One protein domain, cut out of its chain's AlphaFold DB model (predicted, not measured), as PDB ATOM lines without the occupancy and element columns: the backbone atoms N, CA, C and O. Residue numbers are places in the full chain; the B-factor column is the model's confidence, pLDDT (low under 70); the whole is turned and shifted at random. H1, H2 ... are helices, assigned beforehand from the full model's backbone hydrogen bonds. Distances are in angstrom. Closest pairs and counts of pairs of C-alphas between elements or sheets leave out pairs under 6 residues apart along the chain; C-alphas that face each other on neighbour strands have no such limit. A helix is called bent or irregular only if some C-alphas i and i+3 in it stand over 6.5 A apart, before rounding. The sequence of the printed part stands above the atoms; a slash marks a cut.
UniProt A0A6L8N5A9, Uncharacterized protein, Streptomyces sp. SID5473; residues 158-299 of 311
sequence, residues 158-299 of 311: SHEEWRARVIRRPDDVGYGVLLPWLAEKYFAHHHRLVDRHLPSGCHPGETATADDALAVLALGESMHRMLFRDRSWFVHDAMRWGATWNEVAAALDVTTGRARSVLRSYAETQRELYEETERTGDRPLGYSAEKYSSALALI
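What this domain is: This is residues 158 to 299 of the 311 residues of an uncharacterized protein of Streptomyces sp. SID5473 (UniProt A0A6L8N5A9). A long bent helix, H4, is the spine that joins two lobes. In one, H3 folds back along its first arm H4a, H2 packs on that arm and H1 is near H3; in the other, the second arm H4b has the long H6 across it, with H7 folded back along H6 and the short H5 near the beginning of H6. The printed part has 142 residues with seven named helices, H1 to H7 in chain order, and no named strand: the class is all helix. It is loose, with a radius of gyration of the C-alphas of 20.5 A, and flat, spanning 63 by 40 by 20 A.

Where its parts are: Begin with H4, residues 210 to 240, at C-alpha 210, (-3.276, -37.635, -20.881). By its hydrogen bonds it was assigned as one helix, but it is bent: C-alphas 229 and 232 are 7.0 A apart. Its arms are H4a, residues 210 to 229 and 28.7 A long, and H4b, residues 232 to 240 and 12.5 A long. Before it look for H1, residues 159 to 164, H2, residues 170 to 173, and H3, residues 179 to 195, 24.0 A long. H2 is neither bent nor irregular, but only just: C-alphas 170 and 173 are 6.1 A apart. After it come H5, residues 245 to 251, and H6, residues 256 to 280, which runs 36.5 A to C-alpha 280 at (10.084, 6.161, -32.147). H7, residues 289 to 299, is 15.5 A long and ends at (34.045, -10.294, -26.176).

How they stand to each other: Start at H4, the hub, whose arms stand at a steep tilt of 46 degrees. H3 and H4a are a helical hairpin at a shallow tilt of 31 degrees, opposite ways; their closest C-alphas, His 189 and Asp 212, are 5.0 A apart. H2 touches H4a at residues 218 to 222 alone, closest at C-alphas 170 and 218, 4.5 A. H1 and H3 are close but not clearly touching, with C-alphas 163 and 185 at 7.1 A. Residues 259 to 266 of H6 touch H4b, about perpendicular at 74 degrees; C-alphas 232 and 263 are closest, at 5.6 A. H6 and H7 are a second helical hairpin at a shallow tilt of 6 degrees, opposite ways, closest at C-alphas 260 and 299, 5.9 A. H5 touches H6, about perpendicular at 81 degrees, with C-alphas 249 and 256 at 5.1 A. H4b only just touches H5 and H7, with 3 pairs of C-alphas within 8 A each; the helix packing is mostly crossed, only just, with 2 of 6 pairs at a shallow tilt. H4a and H6 are apart. Every O i to N i+4 pair is within hydrogen-bond range in H1, H3, H4a, H4b, H5, H6 and H7; H2 is too short for such a pair.

The domain as a whole: The C-alphas farthest apart, Gly 201 and Arg 279, are 64.8 A apart. The printed part has no cut. The link from H3 to H4, residues 196 to 209, is long. Look there for low confidence: residues 201 to 204 have pLDDT under 70, while the mean of the printed part is 93.9.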
ATOM      1  N   SER A 158      -1.868 -13.441 -10.926       91.56
ATOM      2  CA  SER A 158      -1.572 -14.060  -9.637       91.56
ATOM      3  C   SER A 158      -1.075 -15.499  -9.796       91.56
ATOM      4  O   SER A 158      -1.321 -16.163 -10.807       91.56
ATOM      5  N   HIS A 159      -0.394 -16.004  -8.766       92.44
ATOM      6  CA  HIS A 159       0.017 -17.411  -8.703       92.44
ATOM      7  C   HIS A 159      -1.185 -18.365  -8.680       92.44
ATOM      8  O   HIS A 159      -1.115 -19.469  -9.208       92.44
ATOM      9  N   GLU A 160      -2.316 -17.941  -8.114       93.62
ATOM     10  CA  GLU A 160      -3.551 -18.729  -8.093       93.62
ATOM     11  C   GLU A 160      -4.174 -18.862  -9.489       93.62
ATOM     12  O   GLU A 160      -4.467 -19.977  -9.923       93.62
ATOM     13  N   GLU A 161      -4.274 -17.756 -10.236       93.56
ATOM     14  CA  GLU A 161      -4.690 -17.776 -11.645       93.56
ATOM     15  C   GLU A 161      -3.754 -18.659 -12.479       93.56
ATOM     16  O   GLU A 161      -4.202 -19.465 -13.299       93.56
ATOM     17  N   TRP A 162      -2.443 -18.555 -12.235       95.50
ATOM     18  CA  TRP A 162      -1.449 -19.409 -12.872       95.50
ATOM     19  C   TRP A 162      -1.676 -20.892 -12.561       95.50
ATOM     20  O   TRP A 162      -1.698 -21.714 -13.481       95.50
ATOM     21  N   ARG A 163      -1.877 -21.263 -11.290       95.56
ATOM     22  CA  ARG A 163      -2.118 -22.657 -10.889       95.56
ATOM     23  C   ARG A 163      -3.367 -23.227 -11.557       95.56
ATOM     24  O   ARG A 163      -3.291 -24.334 -12.084       95.56
ATOM     25  N   ALA A 164      -4.447 -22.453 -11.648       95.19
ATOM     26  CA  ALA A 164      -5.701 -22.876 -12.273       95.19
ATOM     27  C   ALA A 164      -5.643 -23.005 -13.812       95.19
ATOM     28  O   ALA A 164      -6.466 -23.700 -14.406       95.19
ATOM     29  N   ARG A 165      -4.686 -22.352 -14.486       95.38
ATOM     30  CA  ARG A 165      -4.614 -22.338 -15.956       95.38
ATOM     31  C   ARG A 165      -4.348 -23.729 -16.550       95.38
ATOM     32  O   ARG A 165      -3.427 -24.419 -16.134       95.38
ATOM     33  N   VAL A 166      -5.076 -24.131 -17.586       96.25
ATOM     34  CA  VAL A 166      -4.779 -25.376 -18.317       96.25
ATOM     35  C   VAL A 166      -3.696 -25.106 -19.360       96.25
ATOM     36  O   VAL A 166      -3.836 -24.179 -20.152       96.25
ATOM     37  N   ILE A 167      -2.630 -25.911 -19.368       97.38
ATOM     38  CA  ILE A 167      -1.500 -25.768 -20.297       97.38
ATOM     39  C   ILE A 167      -1.483 -26.969 -21.241       97.38
ATOM     40  O   ILE A 167      -1.322 -28.107 -20.803       97.38
ATOM     41  N   ARG A 168      -1.670 -26.721 -22.538       96.50
ATOM     42  CA  ARG A 168      -1.645 -27.739 -23.603       96.50
ATOM     43  C   ARG A 168      -0.536 -27.490 -24.614       96.50
ATOM     44  O   ARG A 168      -0.118 -28.415 -25.307       96.50
ATOM     45  N   ARG A 169      -0.087 -26.242 -24.728       96.94
ATOM     46  CA  ARG A 169       0.950 -25.773 -25.644       96.94
ATOM     47  C   ARG A 169       1.935 -24.878 -24.894       96.94
ATOM     48  O   ARG A 169       1.547 -24.241 -23.916       96.94
ATOM     49  N   PRO A 170       3.192 -24.775 -25.359       96.62
ATOM     50  CA  PRO A 170       4.185 -23.905 -24.727       96.62
ATOM     51  C   PRO A 170       3.739 -22.439 -24.639       96.62
ATOM     52  O   PRO A 170       4.045 -21.760 -23.660       96.62
ATOM     53  N   ASP A 171       2.985 -21.976 -25.639       94.75
ATOM     54  CA  ASP A 171       2.528 -20.587 -25.746       94.75
ATOM     55  C   ASP A 171       1.365 -20.260 -24.785       94.75
ATOM     56  O   ASP A 171       1.120 -19.088 -24.504       94.75
ATOM     57  N   ASP A 172       0.701 -21.271 -24.204       95.44
ATOM     58  CA  ASP A 172      -0.374 -21.073 -23.215       95.44
ATOM     59  C   ASP A 172       0.155 -20.489 -21.893       95.44
ATOM     60  O   ASP A 172      -0.608 -19.954 -21.085       95.44
ATOM     61  N   VAL A 173       1.467 -20.584 -21.657       94.38
ATOM     62  CA  VAL A 173       2.123 -20.021 -20.472       94.38
ATOM     63  C   VAL A 173       1.952 -18.500 -20.414       94.38
ATOM     64  O   VAL A 173       1.703 -17.951 -19.341       94.38
ATOM     65  N   GLY A 174       2.004 -17.827 -21.566       89.12
ATOM     66  CA  GLY A 174       2.061 -16.369 -21.649       89.12
ATOM     67  C   GLY A 174       3.444 -15.801 -21.303       89.12
ATOM     68  O   GLY A 174       4.382 -16.518 -20.950       89.12
ATOM     69  N   TYR A 175       3.592 -14.483 -21.429       85.81
ATOM     70  CA  TYR A 175       4.843 -13.790 -21.104       85.81
ATOM     71  C   TYR A 175       4.931 -13.465 -19.607       85.81
ATOM     72  O   TYR A 175       3.917 -13.275 -18.945       85.81
ATOM     73  N   GLY A 176       6.141 -13.371 -19.055       87.31
ATOM     74  CA  GLY A 176       6.356 -12.893 -17.681       87.31
ATOM     75  C   GLY A 176       6.055 -13.895 -16.561       87.31
ATOM     76  O   GLY A 176       6.256 -13.560 -15.397       87.31
ATOM     77  N   VAL A 177       5.627 -15.123 -16.877       93.12
ATOM     78  CA  VAL A 177       5.562 -16.200 -15.878       93.12
ATOM     79  C   VAL A 177       6.978 -16.571 -15.446       93.12
ATOM     80  O   VAL A 177       7.854 -16.803 -16.279       93.12
ATOM     81  N   LEU A 178       7.203 -16.616 -14.135       92.38
ATOM     82  CA  LEU A 178       8.518 -16.880 -13.558       92.38
ATOM     83  C   LEU A 178       8.899 -18.365 -13.686       92.38
ATOM     84  O   LEU A 178       8.058 -19.254 -13.547       92.38
ATOM     85  N   LEU A 179      10.195 -18.644 -13.870       94.31
ATOM     86  CA  LEU A 179      10.717 -20.015 -13.954       94.31
ATOM     87  C   LEU A 179      10.347 -20.906 -12.754       94.31
ATOM     88  O   LEU A 179       9.957 -22.048 -12.998       94.31
ATOM     89  N   PRO A 180      10.385 -20.440 -11.489       96.00
ATOM     90  CA  PRO A 180       9.958 -21.260 -10.356       96.00
ATOM     91  C   PRO A 180       8.495 -21.707 -10.456       96.00
ATOM     92  O   PRO A 180       8.189 -22.854 -10.150       96.00
ATOM     93  N   TRP A 181       7.605 -20.844 -10.953       96.81
ATOM     94  CA  TRP A 181       6.183 -21.163 -11.114       96.81
ATOM     95  C   TRP A 181       5.951 -22.190 -12.232       96.81
ATOM     96  O   TRP A 181       5.072 -23.047 -12.116       96.81
ATOM     97  N   LEU A 182       6.750 -22.125 -13.304       96.94
ATOM     98  CA  LEU A 182       6.763 -23.137 -14.364       96.94
ATOM     99  C   LEU A 182       7.249 -24.488 -13.846       96.94
ATOM    100  O   LEU A 182       6.593 -25.502 -14.086       96.94
ATOM    101  N   ALA A 183       8.360 -24.485 -13.111       97.81
ATOM    102  CA  ALA A 183       8.951 -25.685 -12.540       97.81
ATOM    103  C   ALA A 183       8.011 -26.355 -11.527       97.81
ATOM    104  O   ALA A 183       7.785 -27.556 -11.617       97.81
ATOM    105  N   GLU A 184       7.404 -25.589 -10.616       97.44
ATOM    106  CA  GLU A 184       6.415 -26.087  -9.650       97.44
ATOM    107  C   GLU A 184       5.281 -26.840 -10.356       97.44
ATOM    108  O   GLU A 184       4.985 -27.993 -10.036       97.44
ATOM    109  N   LYS A 185       4.676 -26.211 -11.371       97.50
ATOM    110  CA  LYS A 185       3.568 -26.811 -12.114       97.50
ATOM    111  C   LYS A 185       4.009 -28.024 -12.931       97.50
ATOM    112  O   LYS A 185       3.294 -29.024 -12.967       97.50
ATOM    113  N   TYR A 186       5.192 -27.960 -13.544       98.12
ATOM    114  CA  TYR A 186       5.804 -29.088 -14.245       98.12
ATOM    115  C   TYR A 186       5.959 -30.285 -13.304       98.12
ATOM    116  O   TYR A 186       5.501 -31.378 -13.633       98.12
ATOM    117  N   PHE A 187       6.526 -30.074 -12.112       97.06
ATOM    118  CA  PHE A 187       6.709 -31.133 -11.123       97.06
ATOM    119  C   PHE A 187       5.380 -31.686 -10.616       97.06
ATOM    120  O   PHE A 187       5.279 -32.897 -10.452       97.06
ATOM    121  N   ALA A 188       4.347 -30.860 -10.444       94.88
ATOM    122  CA  ALA A 188       3.023 -31.336 -10.046       94.88
ATOM    123  C   ALA A 188       2.411 -32.312 -11.072       94.88
ATOM    124  O   ALA A 188       1.931 -33.380 -10.693       94.88
ATOM    125  N   HIS A 189       2.458 -31.986 -12.371       95.81
ATOM    126  CA  HIS A 189       1.985 -32.897 -13.425       95.81
ATOM    127  C   HIS A 189       2.899 -34.125 -13.580       95.81
ATOM    128  O   HIS A 189       2.414 -35.246 -13.723       95.81
ATOM    129  N   HIS A 190       4.220 -33.935 -13.509       96.12
ATOM    130  CA  HIS A 190       5.197 -35.018 -13.611       96.12
ATOM    131  C   HIS A 190       5.073 -36.022 -12.457       96.12
ATOM    132  O   HIS A 190       5.134 -37.225 -12.690       96.12
ATOM    133  N   HIS A 191       4.858 -35.554 -11.224       93.38
ATOM    134  CA  HIS A 191       4.688 -36.421 -10.058       93.38
ATOM    135  C   HIS A 191       3.472 -37.335 -10.224       93.38
ATOM    136  O   HIS A 191       3.617 -38.547 -10.107       93.38
ATOM    137  N   ARG A 192       2.323 -36.790 -10.656       92.75
ATOM    138  CA  ARG A 192       1.142 -37.608 -10.981       92.75
ATOM    139  C   ARG A 192       1.467 -38.687 -12.021       92.75
ATOM    140  O   ARG A 192       1.063 -39.838 -11.856       92.75
ATOM    141  N   LEU A 193       2.202 -38.346 -13.086       93.88
ATOM    142  CA  LEU A 193       2.596 -39.321 -14.117       93.88
ATOM    143  C   LEU A 193       3.498 -40.432 -13.569       93.88
ATOM    144  O   LEU A 193       3.321 -41.585 -13.954       93.88
ATOM    145  N   VAL A 194       4.439 -40.105 -12.681       91.00
ATOM    146  CA  VAL A 194       5.296 -41.100 -12.019       91.00
ATOM    147  C   VAL A 194       4.465 -41.997 -11.102       91.00
ATOM    148  O   VAL A 194       4.598 -43.221 -11.165       91.00
ATOM    149  N   ASP A 195       3.552 -41.412 -10.327       89.62
ATOM    150  CA  ASP A 195       2.703 -42.138  -9.378       89.62
ATOM    151  C   ASP A 195       1.794 -43.161 -10.064       89.62
ATOM    152  O   ASP A 195       1.492 -44.206  -9.490       89.62
ATOM    153  N   ARG A 196       1.411 -42.930 -11.327       86.44
ATOM    154  CA  ARG A 196       0.639 -43.895 -12.127       86.44
ATOM    155  C   ARG A 196       1.328 -45.258 -12.267       86.44
ATOM    156  O   ARG A 196       0.648 -46.257 -12.502       86.44
ATOM    157  N   HIS A 197       2.655 -45.306 -12.182       85.19
ATOM    158  CA  HIS A 197       3.418 -46.551 -12.281       85.19
ATOM    159  C   HIS A 197       3.566 -47.281 -10.942       85.19
ATOM    160  O   HIS A 197       4.061 -48.409 -10.922       85.19
ATOM    161  N   LEU A 198       3.144 -46.668  -9.836       84.44
ATOM    162  CA  LEU A 198       3.173 -47.291  -8.519       84.44
ATOM    163  C   LEU A 198       1.964 -48.225  -8.326       84.44
ATOM    164  O   LEU A 198       0.906 -48.011  -8.926       84.44
ATOM    165  N   PRO A 199       2.090 -49.272  -7.490       81.75
ATOM    166  CA  PRO A 199       0.965 -50.132  -7.136       81.75
ATOM    167  C   PRO A 199      -0.215 -49.332  -6.568       81.75
ATOM    168  O   PRO A 199      -0.039 -48.395  -5.784       81.75
ATOM    169  N   SER A 200      -1.435 -49.726  -6.937       74.88
ATOM    170  CA  SER A 200      -2.657 -49.098  -6.433       74.88
ATOM    171  C   SER A 200      -2.729 -49.179  -4.902       74.88
ATOM    172  O   SER A 200      -2.499 -50.230  -4.309       74.88
ATOM    173  N   GLY A 201      -3.061 -48.056  -4.255       68.38
ATOM    174  CA  GLY A 201      -3.208 -47.955  -2.795       68.38
ATOM    175  C   GLY A 201      -2.018 -47.344  -2.048       68.38
ATOM    176  O   GLY A 201      -2.159 -47.038  -0.867       68.38
ATOM    177  N   CYS A 202      -0.878 -47.103  -2.707       68.50
ATOM    178  CA  CYS A 202       0.267 -46.439  -2.071       68.50
ATOM    179  C   CYS A 202       0.076 -44.921  -1.888       68.50
ATOM    180  O   CYS A 202       0.649 -44.355  -0.958       68.50
ATOM    181  N   HIS A 203      -0.763 -44.274  -2.708       65.81
ATOM    182  CA  HIS A 203      -1.061 -42.842  -2.601       65.81
ATOM    183  C   HIS A 203      -2.550 -42.555  -2.864       65.81
ATOM    184  O   HIS A 203      -3.080 -43.012  -3.876       65.81
ATOM    185  N   PRO A 204      -3.240 -41.779  -2.005       66.38
ATOM    186  CA  PRO A 204      -4.640 -41.383  -2.203       66.38
ATOM    187  C   PRO A 204      -4.817 -40.241  -3.234       66.38
ATOM    188  O   PRO A 204      -5.721 -39.421  -3.099       66.38
ATOM    189  N   GLY A 205      -3.936 -40.142  -4.233       71.44
ATOM    190  CA  GLY A 205      -3.901 -39.040  -5.201       71.44
ATOM    191  C   GLY A 205      -4.794 -39.239  -6.432       71.44
ATOM    192  O   GLY A 205      -5.218 -40.351  -6.746       71.44
ATOM    193  N   GLU A 206      -5.056 -38.145  -7.154       77.00
ATOM    194  CA  GLU A 206      -5.709 -38.174  -8.468       77.00
ATOM    195  C   GLU A 206      -4.882 -38.992  -9.472       77.00
ATOM    196  O   GLU A 206      -3.670 -38.811  -9.601       77.00
ATOM    197  N   THR A 207      -5.543 -39.888 -10.208       81.88
ATOM    198  CA  THR A 207      -4.881 -40.714 -11.230       81.88
ATOM    199  C   THR A 207      -4.437 -39.834 -12.398       81.88
ATOM    200  O   THR A 207      -5.248 -39.083 -12.938       81.88
ATOM    201  N   ALA A 208      -3.181 -39.952 -12.837       92.00
ATOM    202  CA  ALA A 208      -2.690 -39.161 -13.962       92.00
ATOM    203  C   ALA A 208      -3.430 -39.431 -15.272       92.00
ATOM    204  O   ALA A 208      -3.720 -40.575 -15.645       92.00
ATOM    205  N   THR A 209      -3.639 -38.355 -16.020       93.81
ATOM    206  CA  THR A 209      -4.379 -38.330 -17.280       93.81
ATOM    207  C   THR A 209      -3.459 -38.023 -18.467       93.81
ATOM    208  O   THR A 209      -2.283 -37.693 -18.308       93.81
ATOM    209  N   ALA A 210      -3.990 -38.111 -19.691       95.88
ATOM    210  CA  ALA A 210      -3.276 -37.635 -20.881       95.88
ATOM    211  C   ALA A 210      -2.986 -36.122 -20.818       95.88
ATOM    212  O   ALA A 210      -2.008 -35.650 -21.398       95.88
ATOM    213  N   ASP A 211      -3.806 -35.373 -20.081       96.06
ATOM    214  CA  ASP A 211      -3.658 -33.930 -19.921       96.06
ATOM    215  C   ASP A 211      -2.401 -33.589 -19.124       96.06
ATOM    216  O   ASP A 211      -1.708 -32.634 -19.466       96.06
ATOM    217  N   ASP A 212      -2.051 -34.409 -18.128       96.31
ATOM    218  CA  ASP A 212      -0.805 -34.259 -17.376       96.31
ATOM    219  C   ASP A 212       0.423 -34.475 -18.266       96.31
ATOM    220  O   ASP A 212       1.372 -33.694 -18.205       96.31
ATOM    221  N   ALA A 213       0.394 -35.480 -19.148       97.19
ATOM    222  CA  ALA A 213       1.483 -35.732 -20.093       97.19
ATOM    223  C   ALA A 213       1.676 -34.564 -21.073       97.19
ATOM    224  O   ALA A 213       2.802 -34.115 -21.297       97.19
ATOM    225  N   LEU A 214       0.580 -34.029 -21.621       97.94
ATOM    226  CA  LEU A 214       0.628 -32.861 -22.501       97.94
ATOM    227  C   LEU A 214       1.117 -31.610 -21.764       97.94
ATOM    228  O   LEU A 214       1.929 -30.864 -22.312       97.94
ATOM    229  N   ALA A 215       0.678 -31.401 -20.520       97.94
ATOM    230  CA  ALA A 215       1.134 -30.289 -19.698       97.94
ATOM    231  C   ALA A 215       2.642 -30.377 -19.418       97.94
ATOM    232  O   ALA A 215       3.340 -29.380 -19.579       97.94
ATOM    233  N   VAL A 216       3.171 -31.558 -19.077       98.19
ATOM    234  CA  VAL A 216       4.617 -31.777 -18.870       98.19
ATOM    235  C   VAL A 216       5.419 -31.438 -20.125       98.19
ATOM    236  O   VAL A 216       6.415 -30.719 -20.027       98.19
ATOM    237  N   LEU A 217       4.982 -31.894 -21.304       98.38
ATOM    238  CA  LEU A 217       5.651 -31.582 -22.573       98.38
ATOM    239  C   LEU A 217       5.622 -30.078 -22.877       98.38
ATOM    240  O   LEU A 217       6.655 -29.487 -23.187       98.38
ATOM    241  N   ALA A 218       4.452 -29.452 -22.755       98.19
ATOM    242  CA  ALA A 218       4.275 -28.031 -23.028       98.19
ATOM    243  C   ALA A 218       5.082 -27.143 -22.066       98.19
ATOM    244  O   ALA A 218       5.735 -26.196 -22.505       98.19
ATOM    245  N   LEU A 219       5.074 -27.461 -20.768       98.12
ATOM    246  CA  LEU A 219       5.837 -26.743 -19.746       98.12
ATOM    247  C   LEU A 219       7.344 -26.945 -19.929       98.12
ATOM    248  O   LEU A 219       8.093 -25.975 -19.841       98.12
ATOM    249  N   GLY A 220       7.788 -28.169 -20.230       98.12
ATOM    250  CA  GLY A 220       9.192 -28.473 -20.513       98.12
ATOM    251  C   GLY A 220       9.732 -27.678 -21.701       98.12
ATOM    252  O   GLY A 220      10.770 -27.025 -21.595       98.12
ATOM    253  N   GLU A 221       8.987 -27.654 -22.805       98.12
ATOM    254  CA  GLU A 221       9.339 -26.867 -23.990       98.12
ATOM    255  C   GLU A 221       9.286 -25.354 -23.718       98.12
ATOM    256  O   GLU A 221      10.155 -24.609 -24.169       98.12
ATOM    257  N   SER A 222       8.317 -24.871 -22.935       96.88
ATOM    258  CA  SER A 222       8.255 -23.454 -22.547       96.88
ATOM    259  C   SER A 222       9.465 -23.040 -21.697       96.88
ATOM    260  O   SER A 222      10.110 -22.028 -21.985       96.88
ATOM    261  N   MET A 223       9.850 -23.862 -20.711       97.31
ATOM    262  CA  MET A 223      11.074 -23.661 -19.928       97.31
ATOM    263  C   MET A 223      12.319 -23.681 -20.821       97.31
ATOM    264  O   MET A 223      13.177 -22.811 -20.676       97.31
ATOM    265  N   HIS A 224      12.402 -24.612 -21.777       96.44
ATOM    266  CA  HIS A 224      13.500 -24.667 -22.742       96.44
ATOM    267  C   HIS A 224      13.610 -23.370 -23.557       96.44
ATOM    268  O   HIS A 224      14.683 -22.765 -23.603       96.44
ATOM    269  N   ARG A 225      12.500 -22.889 -24.136       94.88
ATOM    270  CA  ARG A 225      12.454 -21.627 -24.896       94.88
ATOM    271  C   ARG A 225      12.858 -20.427 -24.049       94.88
ATOM    272  O   ARG A 225      13.608 -19.575 -24.520       94.88
ATOM    273  N   MET A 226      12.377 -20.361 -22.809       94.31
ATOM    274  CA  MET A 226      12.706 -19.277 -21.887       94.31
ATOM    275  C   MET A 226      14.195 -19.275 -21.534       94.31
ATOM    276  O   MET A 226      14.860 -18.261 -21.719       94.31
ATOM    277  N   LEU A 227      14.747 -20.420 -21.124       93.19
ATOM    278  CA  LEU A 227      16.171 -20.549 -20.809       93.19
ATOM    279  C   LEU A 227      17.053 -20.264 -22.029       93.19
ATOM    280  O   LEU A 227      18.097 -19.629 -21.900       93.19
ATOM    281  N   PHE A 228      16.634 -20.685 -23.225       92.19
ATOM    282  CA  PHE A 228      17.370 -20.400 -24.454       92.19
ATOM    283  C   PHE A 228      17.356 -18.908 -24.807       92.19
ATOM    284  O   PHE A 228      18.390 -18.373 -25.211       92.19
ATOM    285  N   ARG A 229      16.211 -18.234 -24.633       89.25
ATOM    286  CA  ARG A 229      16.073 -16.783 -24.828       89.25
ATOM    287  C   ARG A 229      16.951 -16.002 -23.852       89.25
ATOM    288  O   ARG A 229      17.633 -15.066 -24.261       89.25
ATOM    289  N   ASP A 230      16.979 -16.426 -22.593       92.00
ATOM    290  CA  ASP A 230      17.691 -15.722 -21.524       92.00
ATOM    291  C   ASP A 230      19.181 -16.115 -21.460       92.00
ATOM    292  O   ASP A 230      19.983 -15.453 -20.803       92.00
ATOM    293  N   ARG A 231      19.604 -17.151 -22.202       94.56
ATOM    294  CA  ARG A 231      20.995 -17.632 -22.243       94.56
ATOM    295  C   ARG A 231      21.996 -16.513 -22.494       94.56
ATOM    296  O   ARG A 231      23.027 -16.454 -21.829       94.56
ATOM    297  N   SER A 232      21.727 -15.635 -23.456       94.25
ATOM    298  CA  SER A 232      22.680 -14.578 -23.798       94.25
ATOM    299  C   SER A 232      22.813 -13.525 -22.700       94.25
ATOM    300  O   SER A 232      23.908 -13.003 -22.487       94.25
ATOM    301  N   TRP A 233      21.724 -13.267 -21.969       93.19
ATOM    302  CA  TRP A 233      21.745 -12.437 -20.769       93.19
ATOM    303  C   TRP A 233      22.639 -13.066 -19.694       93.19
ATOM    304  O   TRP A 233      23.527 -12.399 -19.171       93.19
ATOM    305  N   PHE A 234      22.489 -14.368 -19.429       96.31
ATOM    306  CA  PHE A 234      23.330 -15.069 -18.451       96.31
ATOM    307  C   PHE A 234      24.810 -15.099 -18.837       96.31
ATOM    308  O   PHE A 234      25.659 -14.955 -17.963       96.31
ATOM    309  N   VAL A 235      25.135 -15.234 -20.128       97.56
ATOM    310  CA  VAL A 235      26.523 -15.118 -20.607       97.56
ATOM    311  C   VAL A 235      27.084 -13.731 -20.299       97.56
ATOM    312  O   VAL A 235      28.188 -13.618 -19.774       97.56
ATOM    313  N   HIS A 236      26.330 -12.671 -20.600       96.25
ATOM    314  CA  HIS A 236      26.755 -11.305 -20.306       96.25
ATOM    315  C   HIS A 236      26.976 -11.082 -18.804       96.25
ATOM    316  O   HIS A 236      28.025 -10.569 -18.412       96.25
ATOM    317  N   ASP A 237      26.024 -11.504 -17.968       95.81
ATOM    318  CA  ASP A 237      26.127 -11.378 -16.515       95.81
ATOM    319  C   ASP A 237      27.320 -12.169 -15.973       95.81
ATOM    320  O   ASP A 237      28.129 -11.602 -15.243       95.81
ATOM    321  N   ALA A 238      27.503 -13.430 -16.375       97.50
ATOM    322  CA  ALA A 238      28.642 -14.243 -15.947       97.50
ATOM    323  C   ALA A 238      29.983 -13.552 -16.246       97.50
ATOM    324  O   ALA A 238      30.834 -13.443 -15.362       97.50
ATOM    325  N   MET A 239      30.144 -13.002 -17.456       97.44
ATOM    326  CA  MET A 239      31.345 -12.249 -17.831       97.44
ATOM    327  C   MET A 239      31.523 -10.981 -16.981       97.44
ATOM    328  O   MET A 239      32.640 -10.671 -16.559       97.44
ATOM    329  N   ARG A 240      30.440 -10.251 -16.678       95.25
ATOM    330  CA  ARG A 240      30.492  -9.067 -15.796       95.25
ATOM    331  C   ARG A 240      30.877  -9.412 -14.362       95.25
ATOM    332  O   ARG A 240      31.577  -8.621 -13.730       95.25
ATOM    333  N   TRP A 241      30.462 -10.580 -13.881       95.75
ATOM    334  CA  TRP A 241      30.810 -11.120 -12.564       95.75
ATOM    335  C   TRP A 241      32.174 -11.828 -12.534       95.75
ATOM    336  O   TRP A 241      32.540 -12.408 -11.515       95.75
ATOM    337  N   GLY A 242      32.955 -11.744 -13.618       96.81
ATOM    338  CA  GLY A 242      34.351 -12.176 -13.642       96.81
ATOM    339  C   GLY A 242      34.584 -13.618 -14.076       96.81
ATOM    340  O   GLY A 242      35.704 -14.101 -13.906       96.81
ATOM    341  N   ALA A 243      33.580 -14.292 -14.641       97.62
ATOM    342  CA  ALA A 243      33.801 -15.569 -15.309       97.62
ATOM    343  C   ALA A 243      34.727 -15.392 -16.524       97.62
ATOM    344  O   ALA A 243      34.715 -14.363 -17.205       97.62
ATOM    345  N   THR A 244      35.525 -16.418 -16.790       98.25
ATOM    346  CA  THR A 244      36.367 -16.537 -17.983       98.25
ATOM    347  C   THR A 244      35.570 -17.130 -19.149       98.25
ATOM    348  O   THR A 244      34.550 -17.800 -18.957       98.25
ATOM    349  N   TRP A 245      36.043 -16.943 -20.384       98.38
ATOM    350  CA  TRP A 245      35.389 -17.553 -21.546       98.38
ATOM    351  C   TRP A 245      35.466 -19.081 -21.519       98.38
ATOM    352  O   TRP A 245      34.524 -19.720 -21.982       98.38
ATOM    353  N   ASN A 246      36.532 -19.659 -20.957       98.50
ATOM    354  CA  ASN A 246      36.649 -21.106 -20.763       98.50
ATOM    355  C   ASN A 246      35.584 -21.653 -19.797       98.50
ATOM    356  O   ASN A 246      34.928 -22.642 -20.120       98.50
ATOM    357  N   GLU A 247      35.340 -20.987 -18.664       98.38
ATOM    358  CA  GLU A 247      34.281 -21.376 -17.716       98.38
ATOM    359  C   GLU A 247      32.885 -21.275 -18.351       98.38
ATOM    360  O   GLU A 247      32.074 -22.192 -18.223       98.38
ATOM    361  N   VAL A 248      32.611 -20.192 -19.088       98.38
ATOM    362  CA  VAL A 248      31.327 -20.008 -19.785       98.38
ATOM    363  C   VAL A 248      31.128 -21.058 -20.880       98.38
ATOM    364  O   VAL A 248      30.040 -21.618 -21.013       98.38
ATOM    365  N   ALA A 249      32.165 -21.335 -21.669       98.19
ATOM    366  CA  ALA A 249      32.138 -22.335 -22.730       98.19
ATOM    367  C   ALA A 249      31.879 -23.741 -22.172       98.19
ATOM    368  O   ALA A 249      31.007 -24.445 -22.682       98.19
ATOM    369  N   ALA A 250      32.559 -24.104 -21.080       98.31
ATOM    370  CA  ALA A 250      32.354 -25.369 -20.384       98.31
ATOM    371  C   ALA A 250      30.935 -25.491 -19.805       98.31
ATOM    372  O   ALA A 250      30.291 -26.520 -19.983       98.31
ATOM    373  N   ALA A 251      30.412 -24.437 -19.168       97.75
ATOM    374  CA  ALA A 251      29.061 -24.444 -18.599       97.75
ATOM    375  C   ALA A 251      27.955 -24.601 -19.658       97.75
ATOM    376  O   ALA A 251      26.891 -25.146 -19.373       97.75
ATOM    377  N   LEU A 252      28.201 -24.111 -20.876       96.44
ATOM    378  CA  LEU A 252      27.278 -24.219 -22.006       96.44
ATOM    379  C   LEU A 252      27.520 -25.451 -22.887       96.44
ATOM    380  O   LEU A 252      26.756 -25.646 -23.832       96.44
ATOM    381  N   ASP A 253      28.566 -26.233 -22.611       97.25
ATOM    382  CA  ASP A 253      29.047 -27.332 -23.456       97.25
ATOM    383  C   ASP A 253      29.249 -26.914 -24.929       97.25
ATOM    384  O   ASP A 253      28.739 -27.508 -25.880       97.25
ATOM    385  N   VAL A 254      29.959 -25.801 -25.135       97.88
ATOM    386  CA  VAL A 254      30.292 -25.272 -26.467       97.88
ATOM    387  C   VAL A 254      31.730 -24.766 -26.516       97.88
ATOM    388  O   VAL A 254      32.406 -24.646 -25.504       97.88
ATOM    389  N   THR A 255      32.213 -24.408 -27.704       98.25
ATOM    390  CA  THR A 255      33.511 -23.733 -27.850       98.25
ATOM    391  C   THR A 255      33.446 -22.269 -27.395       98.25
ATOM    392  O   THR A 255      32.403 -21.615 -27.510       98.25
ATOM    393  N   THR A 256      34.581 -21.700 -26.970       98.38
ATOM    394  CA  THR A 256      34.689 -20.276 -26.588       98.38
ATOM    395  C   THR A 256      34.252 -19.337 -27.717       98.38
ATOM    396  O   THR A 256      33.575 -18.337 -27.481       98.38
ATOM    397  N   GLY A 257      34.550 -19.677 -28.976       98.12
ATOM    398  CA  GLY A 257      34.079 -18.935 -30.149       98.12
ATOM    399  C   GLY A 257      32.550 -18.894 -30.270       98.12
ATOM    400  O   GLY A 257      31.975 -17.842 -30.563       98.12
ATOM    401  N   ARG A 258      31.872 -20.013 -29.983       97.69
ATOM    402  CA  ARG A 258      30.406 -20.081 -29.994       97.69
ATOM    403  C   ARG A 258      29.808 -19.321 -28.813       97.69
ATOM    404  O   ARG A 258      28.868 -18.557 -29.026       97.69
ATOM    405  N   ALA A 259      30.393 -19.417 -27.620       97.88
ATOM    406  CA  ALA A 259      29.989 -18.596 -26.475       97.88
ATOM    407  C   ALA A 259      30.102 -17.086 -26.779       97.88
ATOM    408  O   ALA A 259      29.155 -16.330 -26.550       97.88
ATOM    409  N   ARG A 260      31.198 -16.644 -27.413       98.19
ATOM    410  CA  ARG A 260      31.360 -15.249 -27.867       98.19
ATOM    411  C   ARG A 260      30.308 -14.823 -28.885       98.19
ATOM    412  O   ARG A 260      29.830 -13.693 -28.817       98.19
ATOM    413  N   SER A 261      29.939 -15.697 -29.827       97.69
ATOM    414  CA  SER A 261      28.885 -15.378 -30.801       97.69
ATOM    415  C   SER A 261      27.522 -15.150 -30.146       97.69
ATOM    416  O   SER A 261      26.783 -14.275 -30.589       97.69
ATOM    417  N   VAL A 262      27.224 -15.868 -29.056       96.94
ATOM    418  CA  VAL A 262      25.989 -15.686 -28.279       96.94
ATOM    419  C   VAL A 262      25.959 -14.291 -27.653       96.94
ATOM    420  O   VAL A 262      24.973 -13.572 -27.819       96.94
ATOM    421  N   LEU A 263      27.050 -13.870 -26.999       97.06
ATOM    422  CA  LEU A 263      27.126 -12.527 -26.414       97.06
ATOM    423  C   LEU A 263      27.097 -11.425 -27.482       97.06
ATOM    424  O   LEU A 263      26.447 -10.401 -27.284       97.06
ATOM    425  N   ARG A 264      27.769 -11.640 -28.621       98.06
ATOM    426  CA  ARG A 264      27.787 -10.682 -29.735       98.06
ATOM    427  C   ARG A 264      26.390 -10.440 -30.291       98.06
ATOM    428  O   ARG A 264      25.952  -9.297 -30.306       98.06
ATOM    429  N   SER A 265      25.691 -11.510 -30.670       96.56
ATOM    430  CA  SER A 265      24.334 -11.419 -31.215       96.56
ATOM    431  C   SER A 265      23.389 -10.721 -30.237       96.56
ATOM    432  O   SER A 265      22.583  -9.892 -30.638       96.56
ATOM    433  N   TYR A 266      23.535 -10.989 -28.939       95.44
ATOM    434  CA  TYR A 266      22.753 -10.301 -27.922       95.44
ATOM    435  C   TYR A 266      23.076  -8.809 -27.814       95.44
ATOM    436  O   TYR A 266      22.153  -8.001 -27.795       95.44
ATOM    437  N   ALA A 267      24.355  -8.427 -27.788       97.25
ATOM    438  CA  ALA A 267      24.751  -7.021 -27.758       97.25
ATOM    439  C   ALA A 267      24.235  -6.257 -28.994       97.25
ATOM    440  O   ALA A 267      23.761  -5.131 -28.852       97.25
ATOM    441  N   GLU A 268      24.278  -6.882 -30.174       97.56
ATOM    442  CA  GLU A 268      23.732  -6.343 -31.427       97.56
ATOM    443  C   GLU A 268      22.211  -6.152 -31.336       97.56
ATOM    444  O   GLU A 268      21.732  -5.035 -31.513       97.56
ATOM    445  N   THR A 269      21.450  -7.173 -30.922       95.69
ATOM    446  CA  THR A 269      19.991  -7.055 -30.732       95.69
ATOM    447  C   THR A 269      19.619  -5.988 -29.697       95.69
ATOM    448  O   THR A 269      18.660  -5.242 -29.884       95.69
ATOM    449  N   GLN A 270      20.367  -5.875 -28.594       96.38
ATOM    450  CA  GLN A 270      20.137  -4.817 -27.604       96.38
ATOM    451  C   GLN A 270      20.432  -3.424 -28.165       96.38
ATOM    452  O   GLN A 270      19.798  -2.456 -27.743       96.38
ATOM    453  N   ARG A 271      21.398  -3.304 -29.081       97.19
ATOM    454  CA  ARG A 271      21.721  -2.038 -29.735       97.19
ATOM    455  C   ARG A 271      20.642  -1.639 -30.738       97.19
ATOM    456  O   ARG A 271      20.204  -0.494 -30.712       97.19
ATOM    457  N   GLU A 272      20.176  -2.582 -31.552       96.25
ATOM    458  CA  GLU A 272      19.075  -2.377 -32.498       96.25
ATOM    459  C   GLU A 272      17.796  -1.926 -31.782       96.25
ATOM    460  O   GLU A 272      17.173  -0.949 -32.193       96.25
ATOM    461  N   LEU A 273      17.453  -2.570 -30.659       95.00
ATOM    462  CA  LEU A 273      16.296  -2.196 -29.840       95.00
ATOM    463  C   LEU A 273      16.405  -0.761 -29.296       95.00
ATOM    464  O   LEU A 273      15.416  -0.022 -29.274       95.00
ATOM    465  N   TYR A 274      17.608  -0.351 -28.889       95.81
ATOM    466  CA  TYR A 274      17.860   1.008 -28.407       95.81
ATOM    467  C   TYR A 274      17.644   2.026 -29.517       95.81
ATOM    468  O   TYR A 274      16.924   3.001 -29.329       95.81
ATOM    469  N   GLU A 275      18.225   1.780 -30.688       95.44
ATOM    470  CA  GLU A 275      18.083   2.667 -31.842       95.44
ATOM    471  C   GLU A 275      16.641   2.718 -32.352       95.44
ATOM    472  O   GLU A 275      16.192   3.755 -32.840       95.44
ATOM    473  N   GLU A 276      15.895   1.616 -32.248       95.12
ATOM    474  CA  GLU A 276      14.481   1.582 -32.601       95.12
ATOM    475  C   GLU A 276      13.622   2.430 -31.671       95.12
ATOM    476  O   GLU A 276      12.893   3.298 -32.150       95.12
ATOM    477  N   THR A 277      13.757   2.222 -30.364       93.19
ATOM    478  CA  THR A 277      12.981   2.955 -29.354       93.19
ATOM    479  C   THR A 277      13.339   4.438 -29.297       93.19
ATOM    480  O   THR A 277      12.459   5.283 -29.157       93.19
ATOM    481  N   GLU A 278      14.613   4.786 -29.495       92.25
ATOM    482  CA  GLU A 278      15.049   6.180 -29.617       92.25
ATOM    483  C   GLU A 278      14.422   6.858 -30.846       92.25
ATOM    484  O   GLU A 278      13.946   7.991 -30.763       92.25
ATOM    485  N   ARG A 279      14.349   6.152 -31.981       93.38
ATOM    486  CA  ARG A 279      13.748   6.674 -33.218       93.38
ATOM    487  C   ARG A 279      12.239   6.869 -33.109       93.38
ATOM    488  O   ARG A 279      11.716   7.801 -33.718       93.38
ATOM    489  N   THR A 280      11.531   6.008 -32.378       92.94
ATOM    490  CA  THR A 280      10.084   6.161 -32.147       92.94
ATOM    491  C   THR A 280       9.756   7.225 -31.100       92.94
ATOM    492  O   THR A 280       8.591   7.601 -30.971       92.94
ATOM    493  N   GLY A 281      10.763   7.765 -30.402       91.25
ATOM    494  CA  GLY A 281      10.579   8.719 -29.307       91.25
ATOM    495  C   GLY A 281      10.070   8.065 -28.022       91.25
ATOM    496  O   GLY A 281       9.658   8.767 -27.098       91.25
ATOM    497  N   ASP A 282      10.094   6.733 -27.959       90.88
ATOM    498  CA  ASP A 282       9.786   5.985 -26.751       90.88
ATOM    499  C   ASP A 282      10.964   6.045 -25.775       90.88
ATOM    500  O   ASP A 282      12.088   6.440 -26.101       90.88
ATOM    501  N   ARG A 283      10.722   5.628 -24.529       88.00
ATOM    502  CA  ARG A 283      11.805   5.473 -23.558       88.00
ATOM    503  C   ARG A 283      12.832   4.472 -24.120       88.00
ATOM    504  O   ARG A 283      12.434   3.339 -24.387       88.00
ATOM    505  N   PRO A 284      14.127   4.830 -24.229       87.62
ATOM    506  CA  PRO A 284      15.121   3.946 -24.824       87.62
ATOM    507  C   PRO A 284      15.217   2.614 -24.071       87.62
ATOM    508  O   PRO A 284      15.452   2.592 -22.857       87.62
ATOM    509  N   LEU A 285      15.044   1.504 -24.790       91.44
ATOM    510  CA  LEU A 285      15.187   0.139 -24.281       91.44
ATOM    511  C   LEU A 285      16.422  -0.518 -24.893       91.44
ATOM    512  O   LEU A 285      16.678  -0.371 -26.075       91.44
ATOM    513  N   GLY A 286      17.180  -1.284 -24.112       94.19
ATOM    514  CA  GLY A 286      18.386  -1.961 -24.599       94.19
ATOM    515  C   GLY A 286      19.679  -1.193 -24.317       94.19
ATOM    516  O   GLY A 286      19.831  -0.566 -23.261       94.19
ATOM    517  N   TYR A 287      20.667  -1.315 -25.207       96.81
ATOM    518  CA  TYR A 287      22.030  -0.829 -24.975       96.81
ATOM    519  C   TYR A 287      22.297   0.513 -25.653       96.81
ATOM    520  O   TYR A 287      22.349   0.633 -26.879       96.81
ATOM    521  N   SER A 288      22.587   1.518 -24.822       96.31
ATOM    522  CA  SER A 288      23.247   2.741 -25.276       96.31
ATOM    523  C   SER A 288      24.600   2.413 -25.917       96.31
ATOM    524  O   SER A 288      25.148   1.323 -25.726       96.31
ATOM    525  N   ALA A 289      25.177   3.369 -26.647       97.00
ATOM    526  CA  ALA A 289      26.471   3.182 -27.306       97.00
ATOM    527  C   ALA A 289      27.579   2.756 -26.321       97.00
ATOM    528  O   ALA A 289      28.388   1.885 -26.635       97.00
ATOM    529  N   GLU A 290      27.571   3.309 -25.105       96.62
ATOM    530  CA  GLU A 290      28.518   2.972 -24.035       96.62
ATOM    531  C   GLU A 290      28.313   1.553 -23.475       96.62
ATOM    532  O   GLU A 290      29.273   0.812 -23.250       96.62
ATOM    533  N   LYS A 291      27.060   1.121 -23.281       95.88
ATOM    534  CA  LYS A 291      26.775  -0.257 -22.846       95.88
ATOM    535  C   LYS A 291      27.149  -1.268 -23.927       95.88
ATOM    536  O   LYS A 291      27.713  -2.315 -23.619       95.88
ATOM    537  N   TYR A 292      26.883  -0.937 -25.188       97.25
ATOM    538  CA  TYR A 292      27.264  -1.763 -26.327       97.25
ATOM    539  C   TYR A 292      28.788  -1.902 -26.442       97.25
ATOM    540  O   TYR A 292      29.294  -3.019 -26.538       97.25
ATOM    541  N   SER A 293      29.541  -0.799 -26.346       97.06
ATOM    542  CA  SER A 293      31.008  -0.847 -26.370       97.06
ATOM    543  C   SER A 293      31.584  -1.647 -25.197       97.06
ATOM    544  O   SER A 293      32.524  -2.418 -25.390       97.06
ATOM    545  N   SER A 294      30.971  -1.546 -24.013       95.56
ATOM    546  CA  SER A 294      31.330  -2.349 -22.838       95.56
ATOM    547  C   SER A 294      31.122  -3.849 -23.080       95.56
ATOM    548  O   SER A 294      32.009  -4.651 -22.789       95.56
ATOM    549  N   ALA A 295      29.998  -4.249 -23.684       96.19
ATOM    550  CA  ALA A 295      29.753  -5.646 -24.044       96.19
ATOM    551  C   ALA A 295      30.751  -6.156 -25.103       96.19
ATOM    552  O   ALA A 295      31.264  -7.273 -24.996       96.19
ATOM    553  N   LEU A 296      31.099  -5.324 -26.093       97.69
ATOM    554  CA  LEU A 296      32.135  -5.656 -27.078       97.69
ATOM    555  C   LEU A 296      33.529  -5.791 -26.451       97.69
ATOM    556  O   LEU A 296      34.323  -6.609 -26.920       97.69
ATOM    557  N   ALA A 297      33.835  -5.030 -25.400       96.94
ATOM    558  CA  ALA A 297      35.089  -5.169 -24.668       96.94
ATOM    559  C   ALA A 297      35.194  -6.545 -23.987       96.94
ATOM    560  O   ALA A 297      36.238  -7.187 -24.095       96.94
ATOM    561  N   LEU A 298      34.106  -7.053 -23.392       96.75
ATOM    562  CA  LEU A 298      34.066  -8.403 -22.804       96.75
ATOM    563  C   LEU A 298      34.347  -9.499 -23.846       96.75
ATOM    564  O   LEU A 298      35.082 -10.448 -23.578       96.75
ATOM    565  N   ILE A 299      33.819  -9.348 -25.065       97.56
ATOM    566  CA  ILE A 299      34.045 -10.294 -26.176       97.56
ATOM    567  C   ILE A 299      35.528 -10.377 -26.572       97.56
ATOM    568  O   ILE A 299      35.979 -11.434 -27.020       97.56
TER     569      ILE A 299